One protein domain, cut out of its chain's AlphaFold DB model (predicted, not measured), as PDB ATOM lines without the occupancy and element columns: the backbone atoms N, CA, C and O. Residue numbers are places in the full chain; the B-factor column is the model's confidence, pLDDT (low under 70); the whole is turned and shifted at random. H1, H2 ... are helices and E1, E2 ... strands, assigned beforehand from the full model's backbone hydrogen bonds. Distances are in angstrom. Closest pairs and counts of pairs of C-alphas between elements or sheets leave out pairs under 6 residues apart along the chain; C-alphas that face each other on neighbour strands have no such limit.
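Overview. This is residues 357 to 410 of the 518 residues of the protein "ULP_PROTEASE domain-containing protein" of Microthlaspi erraticum (UniProt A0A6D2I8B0). Two helices, H1 and H2, lie side by side and run opposite ways, with a small two-stranded hairpin, E1 and E2, near the end where H1 finishes and H2 begins. From the far end of H2 a long link folds back toward a short helix, H3, which is apart from the other named elements, at the opposite end of the longest axis from H1. The 54 printed residues hold three named helices and two named strands, in the order H1, E1, E2, H2, H3, and the class is mostly helix. The sheet has the order E1 - E2 and is antiparallel. The whole is elongated, with spans of 40 by 23 by 18 A, and only just loose, close to compact, with a radius of gyration of the C-alphas of 12.4 A.

Along the chain. Look first at the sheet: E1 is residues 375 to 377, 6.5 A long, and begins at C-alpha 375, at (212.063, 158.644, 176.749). E2 is residues 383 to 385, 6.6 A long. From there read on into H2, residues 386 to 393, which is 10.6 A long. Go back to C-alpha 358 at (230.829, 156.155, 160.631) to find the start of H1, residues 358 to 368, the longest helix at 15.5 A. H3, residues 405 to 409, is 6.9 A long and ends at C-alpha 409, at (213.022, 144.424, 192.042).

Arrangement. Start at the hairpin of E1 and E2, which are antiparallel at 145 degrees. C-alphas 375 and 385 face each other at 4.4 A. Find N 376 and O 384, 2.7 A apart, and N 384 and O 376, 2.8 A apart, each pair within hydrogen-bond range. The closest C-alphas of E1 and H2 are those of Leu 375 and Asn 386, 6.8 A apart. H1 and H2 touch, their closest C-alphas being those of Leu 368 and Asn 386, 5.5 A apart. They run opposite ways at a shallow tilt of 25 degrees. H1 and E2 are apart, and H3 is apart from H1, E1, E2 and H2. In H1 and H2 every O i to N i+4 pair is within hydrogen-bond range; in H3 it is 0 of 1, with 1 of 2 O i to N i+3 pairs within range.

Size, cuts and confidence. The two C-alphas farthest apart are those of Gly 359 and His 410, 40.3 A. The printed part has no cut. The link from H2 to H3, with 11 residues, is long; the link from H1 to E1 is short, and those from E1 to E2 and from E2 to H2 are tight. The mean pLDDT of the printed part is 81.8, and you will find values under 70 in residues 401 to 410; the mean of H3 is 42.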
ATOM      1  N   ASN A 357     228.233 152.466 159.186       90.88
ATOM      2  CA  ASN A 357     228.736 153.661 158.510       90.88
ATOM      3  C   ASN A 357     229.125 154.731 159.560       90.88
ATOM      4  O   ASN A 357     228.249 155.174 160.309       90.88
ATOM      5  N   PRO A 358     230.390 155.201 159.610       93.69
ATOM      6  CA  PRO A 358     230.829 156.155 160.631       93.69
ATOM      7  C   PRO A 358     230.029 157.462 160.631       93.69
ATOM      8  O   PRO A 358     229.677 157.971 161.690       93.69
ATOM      9  N   GLY A 359     229.673 157.981 159.452       94.69
ATOM     10  CA  GLY A 359     228.863 159.195 159.332       94.69
ATOM     11  C   GLY A 359     227.441 159.009 159.862       94.69
ATOM     12  O   GLY A 359     226.887 159.914 160.482       94.69
ATOM     13  N   MET A 360     226.866 157.817 159.682       93.38
ATOM     14  CA  MET A 360     225.568 157.467 160.259       93.38
ATOM     15  C   MET A 360     225.629 157.359 161.779       93.38
ATOM     16  O   MET A 360     224.721 157.831 162.459       93.38
ATOM     17  N   PHE A 361     226.695 156.766 162.315       94.19
ATOM     18  CA  PHE A 361     226.898 156.659 163.754       94.19
ATOM     19  C   PHE A 361     227.088 158.035 164.410       94.19
ATOM     20  O   PHE A 361     226.513 158.309 165.462       94.19
ATOM     21  N   GLU A 362     227.826 158.942 163.765       95.75
ATOM     22  CA  GLU A 362     227.935 160.329 164.222       95.75
ATOM     23  C   GLU A 362     226.593 161.068 164.152       95.75
ATOM     24  O   GLU A 362     226.229 161.760 165.103       95.75
ATOM     25  N   LEU A 363     225.820 160.889 163.073       95.44
ATOM     26  CA  LEU A 363     224.470 161.451 162.974       95.44
ATOM     27  C   LEU A 363     223.564 160.919 164.091       95.44
ATOM     28  O   LEU A 363     222.857 161.706 164.709       95.44
ATOM     29  N   PHE A 364     223.622 159.618 164.386       95.56
ATOM     30  CA  PHE A 364     222.894 158.991 165.487       95.56
ATOM     31  C   PHE A 364     223.223 159.657 166.826       95.56
ATOM     32  O   PHE A 364     222.320 160.189 167.471       95.56
ATOM     33  N   LYS A 365     224.509 159.717 167.204       96.31
ATOM     34  CA  LYS A 365     224.938 160.368 168.452       96.31
ATOM     35  C   LYS A 365     224.466 161.817 168.513       96.31
ATOM     36  O   LYS A 365     223.850 162.217 169.493       96.31
ATOM     37  N   LYS A 366     224.693 162.585 167.441       96.81
ATOM     38  CA  LYS A 366     224.310 163.998 167.370       96.81
ATOM     39  C   LYS A 366     222.804 164.188 167.556       96.81
ATOM     40  O   LYS A 366     222.409 165.129 168.231       96.81
ATOM     41  N   THR A 367     221.981 163.318 166.970       96.94
ATOM     42  CA  THR A 367     220.520 163.347 167.120       96.94
ATOM     43  C   THR A 367     220.097 163.059 168.554       96.94
ATOM     44  O   THR A 367     219.282 163.802 169.094       96.94
ATOM     45  N   LEU A 368     220.667 162.037 169.199       95.75
ATOM     46  CA  LEU A 368     220.288 161.690 170.573       95.75
ATOM     47  C   LEU A 368     220.753 162.734 171.600       95.75
ATOM     48  O   LEU A 368     220.065 162.965 172.591       95.75
ATOM     49  N   SER A 369     221.876 163.412 171.350       96.44
ATOM     50  CA  SER A 369     222.382 164.489 172.213       96.44
ATOM     51  C   SER A 369     221.530 165.765 172.203       96.44
ATOM     52  O   SER A 369     221.778 166.652 173.013       96.44
ATOM     53  N   VAL A 370     220.548 165.902 171.301       96.00
ATOM     54  CA  VAL A 370     219.650 167.076 171.282       96.00
ATOM     55  C   VAL A 370     218.734 167.091 172.507       96.00
ATOM     56  O   VAL A 370     218.501 168.151 173.082       96.00
ATOM     57  N   ASP A 371     218.237 165.922 172.909       94.19
ATOM     58  CA  ASP A 371     217.415 165.747 174.105       94.19
ATOM     59  C   ASP A 371     217.789 164.438 174.792       94.19
ATOM     60  O   ASP A 371     217.205 163.386 174.541       94.19
ATOM     61  N   GLU A 372     218.779 164.501 175.676       93.94
ATOM     62  CA  GLU A 372     219.266 163.343 176.427       93.94
ATOM     63  C   GLU A 372     218.187 162.689 177.309       93.94
ATOM     64  O   GLU A 372     218.251 161.492 177.596       93.94
ATOM     65  N   SER A 373     217.174 163.457 177.714       91.25
ATOM     66  CA  SER A 373     216.093 163.000 178.590       91.25
ATOM     67  C   SER A 373     214.909 162.382 177.847       91.25
ATOM     68  O   SER A 373     213.968 161.898 178.483       91.25
ATOM     69  N   PHE A 374     214.945 162.388 176.512       90.88
ATOM     70  CA  PHE A 374     213.866 161.859 175.695       90.88
ATOM     71  C   PHE A 374     213.661 160.367 175.965       90.88
ATOM     72  O   PHE A 374     214.577 159.565 175.788       90.88
ATOM     73  N   LEU A 375     212.442 160.003 176.370       90.19
ATOM     74  CA  LEU A 375     212.063 158.644 176.749       90.19
ATOM     75  C   LEU A 375     211.509 157.856 175.562       90.19
ATOM     76  O   LEU A 375     210.491 158.202 174.963       90.19
ATOM     77  N   HIS A 376     212.137 156.720 175.306       86.56
ATOM     78  CA  HIS A 376     211.712 155.687 174.379       86.56
ATOM     79  C   HIS A 376     211.032 154.570 175.151       86.56
ATOM     80  O   HIS A 376     211.591 154.032 176.102       86.56
ATOM     81  N   ILE A 377     209.835 154.193 174.721       83.88
ATOM     82  CA  ILE A 377     209.114 153.060 175.298       83.88
ATOM     83  C   ILE A 377     209.346 151.865 174.381       83.88
ATOM     84  O   ILE A 377     208.912 151.872 173.226       83.88
ATOM     85  N   SER A 378     210.046 150.847 174.876       81.00
ATOM     86  CA  SER A 378     210.219 149.595 174.141       81.00
ATOM     87  C   SER A 378     208.888 148.843 174.012       81.00
ATOM     88  O   SER A 378     207.934 149.098 174.750       81.00
ATOM     89  N   GLN A 379     208.821 147.865 173.107       76.56
ATOM     90  CA  GLN A 379     207.642 146.995 172.967       76.56
ATOM     91  C   GLN A 379     207.297 146.277 174.285       76.56
ATOM     92  O   GLN A 379     206.127 146.128 174.636       76.56
ATOM     93  N   ASP A 380     208.324 145.945 175.068       70.69
ATOM     94  CA  ASP A 380     208.206 145.321 176.389       70.69
ATOM     95  C   ASP A 380     207.917 146.329 177.518       70.69
ATOM     96  O   ASP A 380     207.945 145.987 178.705       70.69
ATOM     97  N   LYS A 381     207.595 147.578 177.156       80.00
ATOM     98  CA  LYS A 381     207.259 148.680 178.065       80.00
ATOM     99  C   LYS A 381     208.413 149.048 179.002       80.00
ATOM    100  O   LYS A 381     208.176 149.378 180.166       80.00
ATOM    101  N   TYR A 382     209.649 148.956 178.513       78.69
ATOM    102  CA  TYR A 382     210.799 149.542 179.191       78.69
ATOM    103  C   TYR A 382     210.975 150.981 178.739       78.69
ATOM    104  O   TYR A 382     210.998 151.256 177.540       78.69
ATOM    105  N   ASP A 383     211.137 151.862 179.713       84.56
ATOM    106  CA  ASP A 383     211.472 153.258 179.490       84.56
ATOM    107  C   ASP A 383     213.000 153.371 179.354       84.56
ATOM    108  O   ASP A 383     213.742 153.089 180.299       84.56
ATOM    109  N   LEU A 384     213.473 153.728 178.162       89.44
ATOM    110  CA  LEU A 384     214.881 153.932 177.818       89.44
ATOM    111  C   LEU A 384     215.060 155.389 177.421       89.44
ATOM    112  O   LEU A 384     214.401 155.831 176.492       89.44
ATOM    113  N   ASP A 385     215.927 156.145 178.079       92.06
ATOM    114  CA  ASP A 385     216.199 157.522 177.661       92.06
ATOM    115  C   ASP A 385     217.357 157.604 176.650       92.06
ATOM    116  O   ASP A 385     218.065 156.626 176.394       92.06
ATOM    117  N   ASN A 386     217.561 158.774 176.047       94.00
ATOM    118  CA  ASN A 386     218.697 158.999 175.153       94.00
ATOM    119  C   ASN A 386     220.047 158.848 175.870       94.00
ATOM    120  O   ASN A 386     220.997 158.375 175.242       94.00
ATOM    121  N   THR A 387     220.142 159.151 177.173       93.19
ATOM    122  CA  THR A 387     221.382 158.902 177.932       93.19
ATOM    123  C   THR A 387     221.785 157.433 177.921       93.19
ATOM    124  O   THR A 387     222.963 157.136 177.754       93.19
ATOM    125  N   PHE A 388     220.833 156.500 178.004       91.81
ATOM    126  CA  PHE A 388     221.121 155.069 177.924       91.81
ATOM    127  C   PHE A 388     221.800 154.689 176.600       91.81
ATOM    128  O   PHE A 388     222.771 153.933 176.591       91.81
ATOM    129  N   PHE A 389     221.324 155.226 175.477       92.69
ATOM    130  CA  PHE A 389     221.906 154.947 174.162       92.69
ATOM    131  C   PHE A 389     223.250 155.644 173.945       92.69
ATOM    132  O   PHE A 389     224.140 155.076 173.312       92.69
ATOM    133  N   LEU A 390     223.422 156.850 174.483       93.69
ATOM    134  CA  LEU A 390     224.708 157.546 174.471       93.69
ATOM    135  C   LEU A 390     225.741 156.799 175.324       93.69
ATOM    136  O   LEU A 390     226.876 156.620 174.891       93.69
ATOM    137  N   ASP A 391     225.325 156.258 176.470       92.25
ATOM    138  CA  ASP A 391     226.167 155.409 177.307       92.25
ATOM    139  C   ASP A 391     226.607 154.136 176.568       92.25
ATOM    140  O   ASP A 391     227.760 153.728 176.688       92.25
ATOM    141  N   LEU A 392     225.712 153.529 175.777       91.06
ATOM    142  CA  LEU A 392     226.030 152.384 174.911       91.06
ATOM    143  C   LEU A 392     227.000 152.741 173.777       91.06
ATOM    144  O   LEU A 392     227.769 151.887 173.337       91.06
ATOM    145  N   ALA A 393     226.944 153.977 173.282       91.44
ATOM    146  CA  ALA A 393     227.795 154.457 172.200       91.44
ATOM    147  C   ALA A 393     229.228 154.774 172.663       91.44
ATOM    148  O   ALA A 393     230.150 154.797 171.845       91.44
ATOM    149  N   GLU A 394     229.433 155.022 173.958       91.31
ATOM    150  CA  GLU A 394     230.750 155.284 174.531       91.31
ATOM    151  C   GLU A 394     231.542 153.985 174.742       91.31
ATOM    152  O   GLU A 394     231.168 153.094 175.510       91.31
ATOM    153  N   CYS A 395     232.704 153.887 174.093       87.69
ATOM    154  CA  CYS A 395     233.611 152.770 174.313       87.69
ATOM    155  C   CYS A 395     234.027 152.680 175.788       87.69
ATOM    156  O   CYS A 395     234.339 153.684 176.424       87.69
ATOM    157  N   GLN A 396     234.115 151.451 176.304       86.56
ATOM    158  CA  GLN A 396     234.570 151.153 177.670       86.56
ATOM    159  C   GLN A 396     233.667 151.696 178.790       86.56
ATOM    160  O   GLN A 396     234.064 151.675 179.960       86.56
ATOM    161  N   LYS A 397     232.452 152.146 178.468       88.25
ATOM    162  CA  LYS A 397     231.466 152.529 179.474       88.25
ATOM    163  C   LYS A 397     230.680 151.315 179.945       88.25
ATOM    164  O   LYS A 397     230.253 150.471 179.161       88.25
ATOM    165  N   TRP A 398     230.499 151.222 181.260       83.88
ATOM    166  CA  TRP A 398     229.648 150.195 181.846       83.88
ATOM    167  C   TRP A 398     228.190 150.509 181.549       83.88
ATOM    168  O   TRP A 398     227.688 151.565 181.933       83.88
ATOM    169  N   ILE A 399     227.502 149.560 180.923       80.81
ATOM    170  CA  ILE A 399     226.072 149.675 180.662       80.81
ATOM    171  C   ILE A 399     225.353 149.583 182.004       80.81
ATOM    172  O   ILE A 399     225.365 148.544 182.676       80.81
ATOM    173  N   SER A 400     224.760 150.697 182.427       70.06
ATOM    174  CA  SER A 400     224.011 150.727 183.674       70.06
ATOM    175  C   SER A 400     222.712 149.929 183.528       70.06
ATOM    176  O   SER A 400     222.025 149.996 182.514       70.06
ATOM    177  N   THR A 401     222.310 149.224 184.584       66.06
ATOM    178  CA  THR A 401     220.980 148.592 184.677       66.06
ATOM    179  C   THR A 401     219.843 149.599 184.885       66.06
ATOM    180  O   THR A 401     218.753 149.198 185.298       66.06
ATOM    181  N   LYS A 402     220.058 150.907 184.649       58.19
ATOM    182  CA  LYS A 402     219.001 151.926 184.784       58.19
ATOM    183  C   LYS A 402     217.770 151.579 183.937       58.19
ATOM    184  O   LYS A 402     216.656 151.791 184.399       58.19
ATOM    185  N   SER A 403     217.976 150.956 182.778       49.22
ATOM    186  CA  SER A 403     216.937 150.481 181.855       49.22
ATOM    187  C   SER A 403     216.253 149.168 182.250       49.22
ATOM    188  O   SER A 403     215.251 148.789 181.648       49.22
ATOM    189  N   THR A 404     216.703 148.497 183.313       46.38
ATOM    190  CA  THR A 404     216.019 147.323 183.874       46.38
ATOM    191  C   THR A 404     215.442 147.599 185.276       46.38
ATOM    192  O   THR A 404     215.814 146.901 186.229       46.38
ATOM    193  N   PRO A 405     214.521 148.576 185.467       42.69
ATOM    194  CA  PRO A 405     213.891 148.823 186.769       42.69
ATOM    195  C   PRO A 405     213.184 147.586 187.333       42.69
ATOM    196  O   PRO A 405     213.139 147.406 188.549       42.69
ATOM    197  N   ARG A 406     212.651 146.722 186.455       44.47
ATOM    198  CA  ARG A 406     211.994 145.471 186.855       44.47
ATOM    199  C   ARG A 406     212.991 144.402 187.301       44.47
ATOM    200  O   ARG A 406     212.780 143.797 188.345       44.47
ATOM    201  N   LEU A 407     214.133 144.241 186.624       41.62
ATOM    202  CA  LEU A 407     215.115 143.215 187.005       41.62
ATOM    203  C   LEU A 407     215.726 143.474 188.394       41.62
ATOM    204  O   LEU A 407     215.998 142.531 189.130       41.62
ATOM    205  N   ARG A 408     215.865 144.744 188.805       39.66
ATOM    206  CA  ARG A 408     216.348 145.096 190.153       39.66
ATOM    207  C   ARG A 408     215.349 144.796 191.280       39.66
ATOM    208  O   ARG A 408     215.783 144.651 192.418       39.66
ATOM    209  N   ARG A 409     214.038 144.718 191.006       41.47
ATOM    210  CA  ARG A 409     213.022 144.424 192.042       41.47
ATOM    211  C   ARG A 409     212.805 142.934 192.276       41.47
ATOM    212  O   ARG A 409     212.333 142.561 193.346       41.47
ATOM    213  N   HIS A 410     213.199 142.083 191.337       44.66
ATOM    214  CA  HIS A 410     213.143 140.634 191.505       44.66
ATOM    215  C   HIS A 410     214.497 140.132 191.984       44.66
ATOM    216  O   HIS A 410     215.259 139.522 191.239       44.66
TER     217      HIS A 410